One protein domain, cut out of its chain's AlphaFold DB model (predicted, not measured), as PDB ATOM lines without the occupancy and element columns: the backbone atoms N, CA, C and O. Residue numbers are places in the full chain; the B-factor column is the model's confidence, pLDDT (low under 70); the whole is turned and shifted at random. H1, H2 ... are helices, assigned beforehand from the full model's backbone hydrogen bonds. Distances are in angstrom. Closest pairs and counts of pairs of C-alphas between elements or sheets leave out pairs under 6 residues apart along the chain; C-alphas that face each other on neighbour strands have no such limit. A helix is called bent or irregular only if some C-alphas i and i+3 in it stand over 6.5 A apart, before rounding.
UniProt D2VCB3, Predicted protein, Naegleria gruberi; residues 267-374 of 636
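Overview. This is residues 267 to 374 of the 636 residues of the protein "Predicted protein" of Naegleria gruberi (UniProt D2VCB3). A chain of mostly short helices is wound in stacked turns along one long axis, with H1 and H2 towards one end, H6 near the middle, and H9 and the last residues towards the other end. H3 and H6 lie side by side, the first part of H8 crosses H6, and H9 packs on that same part of H8. The printed part has 108 residues with nine named helices, H1 to H9 in order, and no named strand; the class is all helix. It is compact, with a radius of gyration of the C-alphas of 14.2 A, and spans 42 by 29 by 23 A.

Arrangement. H8, residues 337 to 353, is the longest helix and has a kink of 60 degrees near residue 344. It is irregular, with C-alphas 342 and 345 7.5 A apart. Its residues 338 to 343 alone touch H6, residues 309 to 318, at a steep tilt of 57 degrees; the closest C-alphas, of Ile 313 and Val 339, are 6.0 A apart. Residues 337 to 344 of H8 alone touch H9, residues 361 to 368, about perpendicular at 81 degrees; the closest C-alphas, of Leu 340 and Leu 367, are 6.0 A apart. H7, residues 331 to 335, is close to but not clearly touching H9, with the closest C-alphas, of Phe 334 and Thr 363, 6.0 A apart. H6 is the hub. It touches H3, residues 285 to 291, the same way at a shallow tilt of 15 degrees; the closest C-alphas, of Leu 289 and Ile 315, are 6.3 A apart. H5, residues 303 to 306, and H6 only just touch, only at the corner, with 3 pairs of C-alphas within 8 A, Arg 306 and Ile 312 closest at 6.5 A. H2, residues 279 to 282, and H3 also only just touch, only at the corner, with 3 such pairs, Arg 282 and Val 288 closest at 6.2 A. H4, residues 297 to 300, touches H1, residues 270 to 276; the closest C-alphas, of Pro 274 and Phe 297, are 5.3 A apart. H1 is irregular, with C-alphas 271 and 274 7.5 A apart. The helix packing is mostly crossed, but only just: 1 of 3 pairs is at a shallow tilt. Every O i to N i+4 pair is within hydrogen-bond range in H3, H6 and H9; H8 has 10 of 13, H1 0 of 3 but 3 of 4 O i to N i+3 pairs, H7 0 of 1 but 2 of 2, and H2, H4 and H5 are too short for an i+4 pair.

Along the chain. H8 measures 23.5 A from C-alpha 337 at (271.844, 269.086, 253.287) to C-alpha 353. H6 measures 14.3 A, H1 11.0 A, H9 10.8 A and H3 9.8 A. H1 begins at C-alpha 270, (284.663, 271.195, 225.470), and H9 ends at C-alpha 368, (269.242, 279.777, 254.131).

Size, cuts and confidence. The two C-alphas farthest apart, of Asp 280 and Asn 374, are 43.1 A apart. The printed part has no cut. The link from H6 to H7, residues 319 to 330, is long. The mean pLDDT of the printed part is 70.8; 52 residues are under 70, among them 267 to 276 and 348 to 374.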
ATOM      1  N   ILE A 267     283.635 278.066 223.899       49.66
ATOM      2  CA  ILE A 267     282.460 277.634 224.692       49.66
ATOM      3  C   ILE A 267     281.636 276.518 223.993       49.66
ATOM      4  O   ILE A 267     280.605 276.068 224.485       49.66
ATOM      5  N   GLY A 268     282.054 276.055 222.815       53.84
ATOM      6  CA  GLY A 268     281.238 275.197 221.964       53.84
ATOM      7  C   GLY A 268     281.567 273.710 221.971       53.84
ATOM      8  O   GLY A 268     280.705 272.949 221.574       53.84
ATOM      9  N   ILE A 269     282.784 273.271 222.303       49.97
ATOM     10  CA  ILE A 269     283.196 271.880 221.992       49.97
ATOM     11  C   ILE A 269     283.662 271.117 223.229       49.97
ATOM     12  O   ILE A 269     283.402 269.919 223.335       49.97
ATOM     13  N   HIS A 270     284.260 271.807 224.202       53.81
ATOM     14  CA  HIS A 270     284.663 271.195 225.470       53.81
ATOM     15  C   HIS A 270     283.463 270.707 226.293       53.81
ATOM     16  O   HIS A 270     283.557 269.650 226.906       53.81
ATOM     17  N   SER A 271     282.315 271.388 226.199       57.38
ATOM     18  CA  SER A 271     281.067 271.009 226.876       57.38
ATOM     19  C   SER A 271     280.505 269.652 226.436       57.38
ATOM     20  O   SER A 271     279.726 269.047 227.157       57.38
ATOM     21  N   TYR A 272     280.878 269.153 225.250       60.69
ATOM     22  CA  TYR A 272     280.322 267.913 224.689       60.69
ATOM     23  C   TYR A 272     281.293 266.739 224.726       60.69
ATOM     24  O   TYR A 272     280.898 265.610 224.444       60.69
ATOM     25  N   LEU A 273     282.562 266.978 225.062       65.94
ATOM     26  CA  LEU A 273     283.601 265.949 225.096       65.94
ATOM     27  C   LEU A 273     283.199 264.692 225.899       65.94
ATOM     28  O   LEU A 273     283.450 263.584 225.409       65.94
ATOM     29  N   PRO A 274     282.527 264.809 227.063       68.25
ATOM     30  CA  PRO A 274     282.103 263.636 227.820       68.25
ATOM     31  C   PRO A 274     281.126 262.730 227.058       68.25
ATOM     32  O   PRO A 274     281.175 261.515 227.229       68.25
ATOM     33  N   ALA A 275     280.296 263.268 226.155       62.59
ATOM     34  CA  ALA A 275     279.346 262.479 225.362       62.59
ATOM     35  C   ALA A 275     280.032 261.410 224.492       62.59
ATOM     36  O   ALA A 275     279.452 260.358 224.213       62.59
ATOM     37  N   PHE A 276     281.273 261.673 224.075       65.94
ATOM     38  CA  PHE A 276     282.053 260.792 223.206       65.94
ATOM     39  C   PHE A 276     282.896 259.778 223.974       65.94
ATOM     40  O   PHE A 276     283.558 258.947 223.349       65.94
ATOM     41  N   ILE A 277     282.902 259.843 225.306       73.56
ATOM     42  CA  ILE A 277     283.558 258.837 226.135       73.56
ATOM     43  C   ILE A 277     282.693 257.565 226.105       73.56
ATOM     44  O   ILE A 277     281.466 257.653 226.275       73.56
ATOM     45  N   PRO A 278     283.305 256.384 225.875       78.62
ATOM     46  CA  PRO A 278     282.604 255.106 225.863       78.62
ATOM     47  C   PRO A 278     281.649 254.946 227.050       78.62
ATOM     48  O   PRO A 278     281.979 255.297 228.184       78.62
ATOM     49  N   TYR A 279     280.439 254.454 226.778       73.31
ATOM     50  CA  TYR A 279     279.355 254.419 227.764       73.31
ATOM     51  C   TYR A 279     279.697 253.587 229.003       73.31
ATOM     52  O   TYR A 279     279.376 253.985 230.117       73.31
ATOM     53  N   ASP A 280     280.388 252.468 228.821       77.56
ATOM     54  CA  ASP A 280     280.848 251.610 229.909       77.56
ATOM     55  C   ASP A 280     281.837 252.321 230.842       77.56
ATOM     56  O   ASP A 280     281.715 252.179 232.053       77.56
ATOM     57  N   LEU A 281     282.733 253.161 230.309       78.94
ATOM     58  CA  LEU A 281     283.599 254.017 231.132       78.94
ATOM     59  C   LEU A 281     282.794 255.090 231.876       78.94
ATOM     60  O   LEU A 281     283.058 255.372 233.037       78.94
ATOM     61  N   ARG A 282     281.760 255.661 231.248       82.50
ATOM     62  CA  ARG A 282     280.847 256.599 231.929       82.50
ATOM     63  C   ARG A 282     279.970 255.935 232.990       82.50
ATOM     64  O   ARG A 282     279.429 256.640 233.832       82.50
ATOM     65  N   CYS A 283     279.807 254.614 232.943       79.94
ATOM     66  CA  CYS A 283     279.097 253.831 233.955       79.94
ATOM     67  C   CYS A 283     279.983 253.419 235.136       79.94
ATOM     68  O   CYS A 283     279.449 252.889 236.110       79.94
ATOM     69  N   ASP A 284     281.296 253.632 235.052       88.50
ATOM     70  CA  ASP A 284     282.260 253.289 236.092       88.50
ATOM     71  C   ASP A 284     282.433 254.470 237.073       88.50
ATOM     72  O   ASP A 284     282.972 255.509 236.684       88.50
ATOM     73  N   PRO A 285     281.989 254.351 238.341       91.12
ATOM     74  CA  PRO A 285     282.113 255.421 239.330       91.12
ATOM     75  C   PRO A 285     283.554 255.889 239.559       91.12
ATOM     76  O   PRO A 285     283.775 257.085 239.755       91.12
ATOM     77  N   ASP A 286     284.533 254.982 239.515       92.00
ATOM     78  CA  ASP A 286     285.937 255.322 239.760       92.00
ATOM     79  C   ASP A 286     286.507 256.113 238.581       92.00
ATOM     80  O   ASP A 286     287.197 257.122 238.766       92.00
ATOM     81  N   PHE A 287     286.142 255.713 237.358       89.69
ATOM     82  CA  PHE A 287     286.424 256.489 236.157       89.69
ATOM     83  C   PHE A 287     285.796 257.879 236.250       89.69
ATOM     84  O   PHE A 287     286.473 258.888 236.055       89.69
ATOM     85  N   VAL A 288     284.511 257.959 236.593       86.62
ATOM     86  CA  VAL A 288     283.807 259.233 236.733       86.62
ATOM     87  C   VAL A 288     284.503 260.129 237.754       86.62
ATOM     88  O   VAL A 288     284.789 261.278 237.439       86.62
ATOM     89  N   LEU A 289     284.843 259.635 238.943       88.44
ATOM     90  CA  LEU A 289     285.529 260.440 239.958       88.44
ATOM     91  C   LEU A 289     286.901 260.924 239.485       88.44
ATOM     92  O   LEU A 289     287.269 262.076 239.727       88.44
ATOM     93  N   LYS A 290     287.638 260.082 238.757       87.06
ATOM     94  CA  LYS A 290     288.942 260.438 238.188       87.06
ATOM     95  C   LYS A 290     288.829 261.495 237.081       87.06
ATOM     96  O   LYS A 290     289.659 262.403 237.031       87.06
ATOM     97  N   TYR A 291     287.806 261.402 236.227       80.44
ATOM     98  CA  TYR A 291     287.673 262.201 235.000       80.44
ATOM     99  C   TYR A 291     286.568 263.272 235.026       80.44
ATOM    100  O   TYR A 291     286.424 264.016 234.055       80.44
ATOM    101  N   CYS A 292     285.820 263.419 236.125       75.44
ATOM    102  CA  CYS A 292     284.713 264.378 236.235       75.44
ATOM    103  C   CYS A 292     285.149 265.832 236.057       75.44
ATOM    104  O   CYS A 292     284.343 266.635 235.610       75.44
ATOM    105  N   LYS A 293     286.437 266.146 236.288       73.19
ATOM    106  CA  LYS A 293     287.049 267.477 236.090       73.19
ATOM    107  C   LYS A 293     286.868 268.051 234.679       73.19
ATOM    108  O   LYS A 293     287.099 269.246 234.484       73.19
ATOM    109  N   ILE A 294     286.480 267.219 233.712       65.88
ATOM    110  CA  ILE A 294     286.055 267.648 232.382       65.88
ATOM    111  C   ILE A 294     284.766 268.481 232.505       65.88
ATOM    112  O   ILE A 294     283.816 268.082 233.173       65.88
ATOM    113  N   ILE A 295     284.722 269.651 231.864       62.22
ATOM    114  CA  ILE A 295     283.556 270.547 231.926       62.22
ATOM    115  C   ILE A 295     282.312 269.789 231.446       62.22
ATOM    116  O   ILE A 295     282.385 269.003 230.503       62.22
ATOM    117  N   ASP A 296     281.184 270.012 232.120       63.16
ATOM    118  CA  ASP A 296     279.881 269.435 231.775       63.16
ATOM    119  C   ASP A 296     279.789 267.897 231.845       63.16
ATOM    120  O   ASP A 296     278.758 267.327 231.497       63.16
ATOM    121  N   PHE A 297     280.800 267.196 232.376       68.94
ATOM    122  CA  PHE A 297     280.803 265.727 232.458       68.94
ATOM    123  C   PHE A 297     279.591 265.156 233.197       68.94
ATOM    124  O   PHE A 297     279.027 264.141 232.789       68.94
ATOM    125  N   TYR A 298     279.144 265.842 234.243       69.00
ATOM    126  CA  TYR A 298     277.993 265.443 235.042       69.00
ATOM    127  C   TYR A 298     276.671 265.361 234.247       69.00
ATOM    128  O   TYR A 298     275.844 264.506 234.563       69.00
ATOM    129  N   TYR A 299     276.495 266.149 233.173       65.25
ATOM    130  CA  TYR A 299     275.330 266.040 232.277       65.25
ATOM    131  C   TYR A 299     275.267 264.695 231.545       65.25
ATOM    132  O   TYR A 299     274.193 264.251 231.145       65.25
ATOM    133  N   TYR A 300     276.419 264.052 231.360       69.19
ATOM    134  CA  TYR A 300     276.564 262.819 230.587       69.19
ATOM    135  C   TYR A 300     276.652 261.575 231.463       69.19
ATOM    136  O   TYR A 300     276.931 260.483 230.952       69.19
ATOM    137  N   LEU A 301     276.430 261.729 232.770       74.00
ATOM    138  CA  LEU A 301     276.381 260.607 233.687       74.00
ATOM    139  C   LEU A 301     275.127 259.773 233.429       74.00
ATOM    140  O   LEU A 301     274.025 260.321 233.343       74.00
ATOM    141  N   PRO A 302     275.264 258.442 233.364       75.00
ATOM    142  CA  PRO A 302     274.111 257.563 233.330       75.00
ATOM    143  C   PRO A 302     273.182 257.823 234.524       75.00
ATOM    144  O   PRO A 302     273.645 258.098 235.631       75.00
ATOM    145  N   THR A 303     271.872 257.680 234.335       72.56
ATOM    146  CA  THR A 303     270.814 257.848 235.348       72.56
ATOM    147  C   THR A 303     271.130 257.084 236.626       72.56
ATOM    148  O   THR A 303     270.981 257.614 237.722       72.56
ATOM    149  N   LYS A 304     271.656 255.858 236.492       80.62
ATOM    150  CA  LYS A 304     272.093 255.041 237.630       80.62
ATOM    151  C   LYS A 304     273.106 255.771 238.520       80.62
ATOM    152  O   LYS A 304     272.990 255.687 239.734       80.62
ATOM    153  N   LEU A 305     274.079 256.461 237.922       82.38
ATOM    154  CA  LEU A 305     275.109 257.210 238.646       82.38
ATOM    155  C   LEU A 305     274.611 258.581 239.113       82.38
ATOM    156  O   LEU A 305     275.014 259.036 240.174       82.38
ATOM    157  N   ARG A 306     273.707 259.229 238.366       77.94
ATOM    158  CA  ARG A 306     273.081 260.494 238.797       77.94
ATOM    159  C   ARG A 306     272.200 260.332 240.029       77.94
ATOM    160  O   ARG A 306     272.142 261.234 240.856       77.94
ATOM    161  N   ASN A 307     271.573 259.171 240.168       78.50
ATOM    162  CA  ASN A 307     270.765 258.836 241.336       78.50
ATOM    163  C   ASN A 307     271.610 258.312 242.512       78.50
ATOM    164  O   ASN A 307     271.078 258.126 243.606       78.50
ATOM    165  N   ASP A 308     272.913 258.082 242.320       87.88
ATOM    166  CA  ASP A 308     273.835 257.746 243.403       87.88
ATOM    167  C   ASP A 308     274.247 259.030 244.139       87.88
ATOM    168  O   ASP A 308     275.150 259.763 243.731       87.88
ATOM    169  N   THR A 309     273.546 259.312 245.236       85.75
ATOM    170  CA  THR A 309     273.742 260.523 246.046       85.75
ATOM    171  C   THR A 309     275.182 260.672 246.544       85.75
ATOM    172  O   THR A 309     275.722 261.776 246.514       85.75
ATOM    173  N   GLU A 310     275.829 259.583 246.967       93.19
ATOM    174  CA  GLU A 310     277.195 259.637 247.503       93.19
ATOM    175  C   GLU A 310     278.217 259.920 246.401       93.19
ATOM    176  O   GLU A 310     279.159 260.692 246.604       93.19
ATOM    177  N   LEU A 311     278.025 259.333 245.217       90.81
ATOM    178  CA  LEU A 311     278.847 259.643 244.052       90.81
ATOM    179  C   LEU A 311     278.688 261.107 243.634       90.81
ATOM    180  O   LEU A 311     279.695 261.787 243.427       90.81
ATOM    181  N   ILE A 312     277.454 261.611 243.544       87.12
ATOM    182  CA  ILE A 312     277.221 263.010 243.173       87.12
ATOM    183  C   ILE A 312     277.829 263.958 244.203       87.12
ATOM    184  O   ILE A 312     278.504 264.897 243.798       87.12
ATOM    185  N   ILE A 313     277.693 263.703 245.506       87.62
ATOM    186  CA  ILE A 313     278.344 264.526 246.540       87.62
ATOM    187  C   ILE A 313     279.857 264.593 246.313       87.62
ATOM    188  O   ILE A 313     280.406 265.691 246.268       87.62
ATOM    189  N   LYS A 314     280.521 263.455 246.080       91.69
ATOM    190  CA  LYS A 314     281.964 263.431 245.786       91.69
ATOM    191  C   LYS A 314     282.315 264.229 244.528       91.69
ATOM    192  O   LYS A 314     283.307 264.954 244.522       91.69
ATOM    193  N   ILE A 315     281.507 264.129 243.468       87.25
ATOM    194  CA  ILE A 315     281.696 264.926 242.242       87.25
ATOM    195  C   ILE A 315     281.544 266.415 242.563       87.25
ATOM    196  O   ILE A 315     282.407 267.212 242.208       87.25
ATOM    197  N   LEU A 316     280.486 266.806 243.272       85.06
ATOM    198  CA  LEU A 316     280.255 268.194 243.661       85.06
ATOM    199  C   LEU A 316     281.413 268.738 244.514       85.06
ATOM    200  O   LEU A 316     281.841 269.869 244.306       85.06
ATOM    201  N   GLU A 317     281.971 267.938 245.425       86.75
ATOM    202  CA  GLU A 317     283.141 268.313 246.231       86.75
ATOM    203  C   GLU A 317     284.395 268.548 245.381       86.75
ATOM    204  O   GLU A 317     285.142 269.493 245.646       86.75
ATOM    205  N   ILE A 318     284.611 267.730 244.343       85.19
ATOM    206  CA  ILE A 318     285.703 267.916 243.371       85.19
ATOM    207  C   ILE A 318     285.521 269.229 242.592       85.19
ATOM    208  O   ILE A 318     286.507 269.891 242.267       85.19
ATOM    209  N   HIS A 319     284.273 269.620 242.323       77.75
ATOM    210  CA  HIS A 319     283.905 270.782 241.509       77.75
ATOM    211  C   HIS A 319     283.474 272.019 242.303       77.75
ATOM    212  O   HIS A 319     283.003 272.981 241.705       77.75
ATOM    213  N   LYS A 320     283.647 272.048 243.626       77.19
ATOM    214  CA  LYS A 320     283.163 273.152 244.478       77.19
ATOM    215  C   LYS A 320     283.689 274.543 244.080       77.19
ATOM    216  O   LYS A 320     283.053 275.550 244.379       77.19
ATOM    217  N   ASP A 321     284.843 274.591 243.414       70.06
ATOM    218  CA  ASP A 321     285.500 275.820 242.954       70.06
ATOM    219  C   ASP A 321     285.146 276.185 241.498       70.06
ATOM    220  O   ASP A 321     285.639 277.175 240.957       70.06
ATOM    221  N   VAL A 322     284.285 275.391 240.862       67.44
ATOM    222  CA  VAL A 322     283.828 275.542 239.480       67.44
ATOM    223  C   VAL A 322     282.349 275.935 239.462       67.44
ATOM    224  O   VAL A 322     281.557 275.483 240.286       67.44
ATOM    225  N   THR A 323     281.950 276.750 238.486       62.72
ATOM    226  CA  THR A 323     280.536 277.029 238.213       62.72
ATOM    227  C   THR A 323     279.827 275.757 237.742       62.72
ATOM    228  O   THR A 323     280.031 275.296 236.620       62.72
ATOM    229  N   ILE A 324     278.991 275.185 238.607       67.62
ATOM    230  CA  ILE A 324     278.086 274.081 238.273       67.62
ATOM    231  C   ILE A 324     276.750 274.695 237.864       67.62
ATOM    232  O   ILE A 324     276.202 275.505 238.609       67.62
ATOM    233  N   HIS A 325     276.214 274.310 236.706       68.06
ATOM    234  CA  HIS A 325     274.853 274.699 236.353       68.06
ATOM    235  C   HIS A 325     273.866 273.905 237.204       68.06
ATOM    236  O   HIS A 325     273.905 272.676 237.258       68.06
ATOM    237  N   LEU A 326     272.961 274.606 237.875       67.81
ATOM    238  CA  LEU A 326     272.063 273.979 238.848       67.81
ATOM    239  C   LEU A 326     270.987 273.124 238.190       67.81
ATOM    240  O   LEU A 326     270.510 272.169 238.796       67.81
ATOM    241  N   SER A 327     270.627 273.442 236.944       62.72
ATOM    242  CA  SER A 327     269.597 272.747 236.161       62.72
ATOM    243  C   SER A 327     269.885 271.266 235.906       62.72
ATOM    244  O   SER A 327     269.016 270.542 235.433       62.72
ATOM    245  N   SER A 328     271.103 270.820 236.173       63.50
ATOM    246  CA  SER A 328     271.601 269.477 235.869       63.50
ATOM    247  C   SER A 328     271.963 268.666 237.098       63.50
ATOM    248  O   SER A 328     272.363 267.508 236.977       63.50
ATOM    249  N   VAL A 329     271.776 269.243 238.281       70.62
ATOM    250  CA  VAL A 329     271.722 268.486 239.525       70.62
ATOM    251  C   VAL A 329     270.295 267.933 239.658       70.62
ATOM    252  O   VAL A 329     269.347 268.715 239.574       70.62
ATOM    253  N   PRO A 330     270.107 266.611 239.836       69.69
ATOM    254  CA  PRO A 330     268.789 266.032 240.093       69.69
ATOM    255  C   PRO A 330     268.053 266.760 241.224       69.69
ATOM    256  O   PRO A 330     268.645 267.050 242.269       69.69
ATOM    257  N   LYS A 331     266.764 267.064 241.022       70.25
ATOM    258  CA  LYS A 331     265.964 267.876 241.958       70.25
ATOM    259  C   LYS A 331     265.922 267.257 243.356       70.25
ATOM    260  O   LYS A 331     266.004 267.961 244.357       70.25
ATOM    261  N   GLU A 332     265.881 265.934 243.424       72.69
ATOM    262  CA  GLU A 332     265.826 265.149 244.654       72.69
ATOM    263  C   GLU A 332     267.064 265.369 245.531       72.69
ATOM    264  O   GLU A 332     266.967 265.351 246.760       72.69
ATOM    265  N   LEU A 333     268.227 265.636 244.926       73.94
ATOM    266  CA  LEU A 333     269.477 265.857 245.658       73.94
ATOM    267  C   LEU A 333     269.506 267.196 246.388       73.94
ATOM    268  O   LEU A 333     270.203 267.326 247.390       73.94
ATOM    269  N   PHE A 334     268.707 268.172 245.956       72.75
ATOM    270  CA  PHE A 334     268.544 269.420 246.696       72.75
ATOM    271  C   PHE A 334     267.825 269.226 248.040       72.75
ATOM    272  O   PHE A 334     267.853 270.106 248.900       72.75
ATOM    273  N   SER A 335     267.223 268.059 248.280       70.44
ATOM    274  CA  SER A 335     266.720 267.718 249.608       70.44
ATOM    275  C   SER A 335     267.838 267.358 250.602       70.44
ATOM    276  O   SER A 335     267.607 267.497 251.813       70.44
ATOM    277  N   ASP A 336     269.028 266.963 250.115       75.94
ATOM    278  CA  ASP A 336     270.201 266.581 250.911       75.94
ATOM    279  C   ASP A 336     271.015 267.811 251.338       75.94
ATOM    280  O   ASP A 336     271.564 268.575 250.543       75.94
ATOM    281  N   ILE A 337     271.148 267.970 252.651       73.56
ATOM    282  CA  ILE A 337     271.844 269.086 253.287       73.56
ATOM    283  C   ILE A 337     273.320 269.223 252.880       73.56
ATOM    284  O   ILE A 337     273.867 270.328 252.888       73.56
ATOM    285  N   ARG A 338     273.988 268.119 252.538       81.81
ATOM    286  CA  ARG A 338     275.401 268.097 252.134       81.81
ATOM    287  C   ARG A 338     275.564 268.689 250.740       81.81
ATOM    288  O   ARG A 338     276.427 269.540 250.543       81.81
ATOM    289  N   VAL A 339     274.677 268.311 249.818       78.81
ATOM    290  CA  VAL A 339     274.611 268.857 248.454       78.81
ATOM    291  C   VAL A 339     274.394 270.366 248.501       78.81
ATOM    292  O   VAL A 339     275.138 271.119 247.873       78.81
ATOM    293  N   LEU A 340     273.449 270.823 249.325       78.38
ATOM    294  CA  LEU A 340     273.168 272.247 249.513       78.38
ATOM    295  C   LEU A 340     274.365 273.031 250.052       78.38
ATOM    296  O   LEU A 340     274.631 274.137 249.585       78.38
ATOM    297  N   LYS A 341     275.125 272.462 250.994       78.19
ATOM    298  CA  LYS A 341     276.351 273.094 251.505       78.19
ATOM    299  C   LYS A 341     277.403 273.283 250.414       78.19
ATOM    300  O   LYS A 341     278.043 274.331 250.389       78.19
ATOM    301  N   ILE A 342     277.563 272.304 249.523       80.94
ATOM    302  CA  ILE A 342     278.538 272.368 248.425       80.94
ATOM    303  C   ILE A 342     278.083 273.360 247.348       80.94
ATOM    304  O   ILE A 342     278.846 274.232 246.938       80.94
ATOM    305  N   LEU A 343     276.819 273.268 246.929       79.06
ATOM    306  CA  LEU A 343     276.248 274.093 245.860       79.06
ATOM    307  C   LEU A 343     275.883 275.513 246.297       79.06
ATOM    308  O   LEU A 343     275.500 276.329 245.465       79.06
ATOM    309  N   ARG A 344     276.022 275.838 247.583       76.19
ATOM    310  CA  ARG A 344     275.645 277.127 248.166       76.19
ATOM    311  C   ARG A 344     276.120 278.327 247.345       76.19
ATOM    312  O   ARG A 344     275.318 279.196 247.026       76.19
ATOM    313  N   LYS A 345     277.410 278.387 247.000       74.94
ATOM    314  CA  LYS A 345     277.976 279.511 246.237       74.94
ATOM    315  C   LYS A 345     277.420 279.567 244.800       74.94
ATOM    316  O   LYS A 345     276.859 280.611 244.472       74.94
ATOM    317  N   PRO A 346     277.468 278.485 243.993       73.38
ATOM    318  CA  PRO A 346     276.819 278.445 242.677       73.38
ATOM    319  C   PRO A 346     275.334 278.827 242.698       73.38
ATOM    320  O   PRO A 346     274.897 279.618 241.867       73.38
ATOM    321  N   ILE A 347     274.568 278.338 243.683       72.88
ATOM    322  CA  ILE A 347     273.147 278.677 243.848       72.88
ATOM    323  C   ILE A 347     272.965 280.174 244.055       72.88
ATOM    324  O   ILE A 347     272.147 280.802 243.386       72.88
ATOM    325  N   MET A 348     273.752 280.767 244.946       68.81
ATOM    326  CA  MET A 348     273.660 282.197 245.224       68.81
ATOM    327  C   MET A 348     274.110 283.058 244.044       68.81
ATOM    328  O   MET A 348     273.505 284.102 243.804       68.81
ATOM    329  N   GLU A 349     275.144 282.640 243.316       68.62
ATOM    330  CA  GLU A 349     275.598 283.326 242.107       68.62
ATOM    331  C   GLU A 349     274.522 283.265 241.019       68.62
ATOM    332  O   GLU A 349     274.125 284.308 240.508       68.62
ATOM    333  N   GLU A 350     273.967 282.091 240.707       67.19
ATOM    334  CA  GLU A 350     272.941 281.986 239.664       67.19
ATOM    335  C   GLU A 350     271.616 282.677 240.059       67.19
ATOM    336  O   GLU A 350     271.015 283.332 239.204       67.19
ATOM    337  N   LEU A 351     271.200 282.645 241.338       63.88
ATOM    338  CA  LEU A 351     270.008 283.363 241.838       63.88
ATOM    339  C   LEU A 351     270.113 284.895 241.730       63.88
ATOM    340  O   LEU A 351     269.087 285.582 241.741       63.88
ATOM    341  N   GLN A 352     271.325 285.458 241.646       59.53
ATOM    342  CA  GLN A 352     271.505 286.892 241.384       59.53
ATOM    343  C   GLN A 352     271.179 287.263 239.934       59.53
ATOM    344  O   GLN A 352     270.761 288.395 239.679       59.53
ATOM    345  N   TYR A 353     271.361 286.329 238.995       52.81
ATOM    346  CA  TYR A 353     271.256 286.591 237.558       52.81
ATOM    347  C   TYR A 353     270.008 285.987 236.906       52.81
ATOM    348  O   TYR A 353     269.615 286.445 235.830       52.81
ATOM    349  N   LYS A 354     269.387 284.966 237.511       56.97
ATOM    350  CA  LYS A 354     268.235 284.247 236.949       56.97
ATOM    351  C   LYS A 354     267.222 283.887 238.040       56.97
ATOM    352  O   LYS A 354     267.595 283.380 239.094       56.97
ATOM    353  N   ASP A 355     265.935 284.091 237.756       53.12
ATOM    354  CA  ASP A 355     264.867 283.447 238.528       53.12
ATOM    355  C   ASP A 355     264.936 281.939 238.236       53.12
ATOM    356  O   ASP A 355     264.869 281.537 237.074       53.12
ATOM    357  N   PHE A 356     265.056 281.109 239.272       57.44
ATOM    358  CA  PHE A 356     264.887 279.658 239.156       57.44
ATOM    359  C   PHE A 356     263.484 279.283 239.624       57.44
ATOM    360  O   PHE A 356     263.286 279.075 240.821       57.44
ATOM    361  N   PRO A 357     262.498 279.179 238.717       51.41
ATOM    362  CA  PRO A 357     261.135 278.810 239.093       51.41
ATOM    363  C   PRO A 357     261.022 277.367 239.615       51.41
ATOM    364  O   PRO A 357     260.006 277.016 240.202       51.41
ATOM    365  N   HIS A 358     262.046 276.530 239.413       51.62
ATOM    366  CA  HIS A 358     261.995 275.096 239.712       51.62
ATOM    367  C   HIS A 358     262.725 274.669 240.990       51.62
ATOM    368  O   HIS A 358     262.652 273.492 241.342       51.62
ATOM    369  N   LEU A 359     263.456 275.571 241.655       57.47
ATOM    370  CA  LEU A 359     263.984 275.278 242.987       57.47
ATOM    371  C   LEU A 359     262.802 275.330 243.949       57.47
ATOM    372  O   LEU A 359     262.212 276.392 244.151       57.47
ATOM    373  N   GLU A 360     262.431 274.174 244.499       59.09
ATOM    374  CA  GLU A 360     261.363 274.109 245.490       59.09
ATOM    375  C   GLU A 360     261.686 275.055 246.643       59.09
ATOM    376  O   GLU A 360     262.833 275.153 247.086       59.09
ATOM    377  N   ILE A 361     260.663 275.753 247.123       57.78
ATOM    378  CA  ILE A 361     260.767 276.712 248.220       57.78
ATOM    379  C   ILE A 361     261.551 276.088 249.386       57.78
ATOM    380  O   ILE A 361     262.563 276.650 249.795       57.78
ATOM    381  N   ASP A 362     261.200 274.868 249.789       60.56
ATOM    382  CA  ASP A 362     261.850 274.071 250.840       60.56
ATOM    383  C   ASP A 362     263.372 273.870 250.643       60.56
ATOM    384  O   ASP A 362     264.129 273.735 251.607       60.56
ATOM    385  N   THR A 363     263.862 273.868 249.401       63.47
ATOM    386  CA  THR A 363     265.301 273.808 249.096       63.47
ATOM    387  C   THR A 363     265.991 275.125 249.432       63.47
ATOM    388  O   THR A 363     267.055 275.143 250.058       63.47
ATOM    389  N   ILE A 364     265.377 276.240 249.034       60.22
ATOM    390  CA  ILE A 364     265.864 277.583 249.357       60.22
ATOM    391  C   ILE A 364     265.832 277.776 250.875       60.22
ATOM    392  O   ILE A 364     266.797 278.269 251.454       60.22
ATOM    393  N   GLU A 365     264.775 277.305 251.535       61.09
ATOM    394  CA  GLU A 365     264.643 277.280 252.994       61.09
ATOM    395  C   GLU A 365     265.819 276.598 253.689       61.09
ATOM    396  O   GLU A 365     266.439 277.182 254.583       61.09
ATOM    397  N   LYS A 366     266.184 275.395 253.238       65.50
ATOM    398  CA  LYS A 366     267.329 274.659 253.783       65.50
ATOM    399  C   LYS A 366     268.649 275.388 253.535       65.50
ATOM    400  O   LYS A 366     269.462 275.470 254.450       65.50
ATOM    401  N   LEU A 367     268.862 275.950 252.343       62.47
ATOM    402  CA  LEU A 367     270.080 276.706 252.006       62.47
ATOM    403  C   LEU A 367     270.288 277.932 252.894       62.47
ATOM    404  O   LEU A 367     271.426 278.267 253.232       62.47
ATOM    405  N   MET A 368     269.197 278.585 253.289       57.41
ATOM    406  CA  MET A 368     269.242 279.777 254.131       57.41
ATOM    407  C   MET A 368     269.722 279.486 255.556       57.41
ATOM    408  O   MET A 368     270.276 280.368 256.197       57.41
ATOM    409  N   ILE A 369     269.627 278.254 256.053       60.84
ATOM    410  CA  ILE A 369     270.060 277.910 257.419       60.84
ATOM    411  C   ILE A 369     271.599 278.007 257.598       60.84
ATOM    412  O   ILE A 369     272.082 278.060 258.727       60.84
ATOM    413  N   PHE A 370     272.396 278.095 256.520       57.53
ATOM    414  CA  PHE A 370     273.868 277.965 256.574       57.53
ATOM    415  C   PHE A 370     274.701 279.263 256.709       57.53
ATOM    416  O   PHE A 370     275.896 279.235 256.429       57.53
ATOM    417  N   GLY A 371     274.128 280.374 257.182       51.62
ATOM    418  CA  GLY A 371     274.843 281.308 258.080       51.62
ATOM    419  C   GLY A 371     275.840 282.360 257.552       51.62
ATOM    420  O   GLY A 371     276.282 283.158 258.358       51.62
ATOM    421  N   ASP A 372     276.166 282.467 256.256       52.47
ATOM    422  CA  ASP A 372     277.016 283.584 255.736       52.47
ATOM    423  C   ASP A 372     276.531 284.192 254.401       52.47
ATOM    424  O   ASP A 372     277.320 284.721 253.619       52.47
ATOM    425  N   CYS A 373     275.255 284.042 254.045       50.16
ATOM    426  CA  CYS A 373     274.760 284.519 252.751       50.16
ATOM    427  C   CYS A 373     273.979 285.819 252.917       50.16
ATOM    428  O   CYS A 373     273.032 285.885 253.694       50.16
ATOM    429  N   ASN A 374     274.310 286.826 252.101       51.25
ATOM    430  CA  ASN A 374     273.408 287.942 251.830       51.25
ATOM    431  C   ASN A 374     272.122 287.367 251.220       51.25
ATOM    432  O   ASN A 374     272.087 287.022 250.039       51.25
TER     433      ASN A 374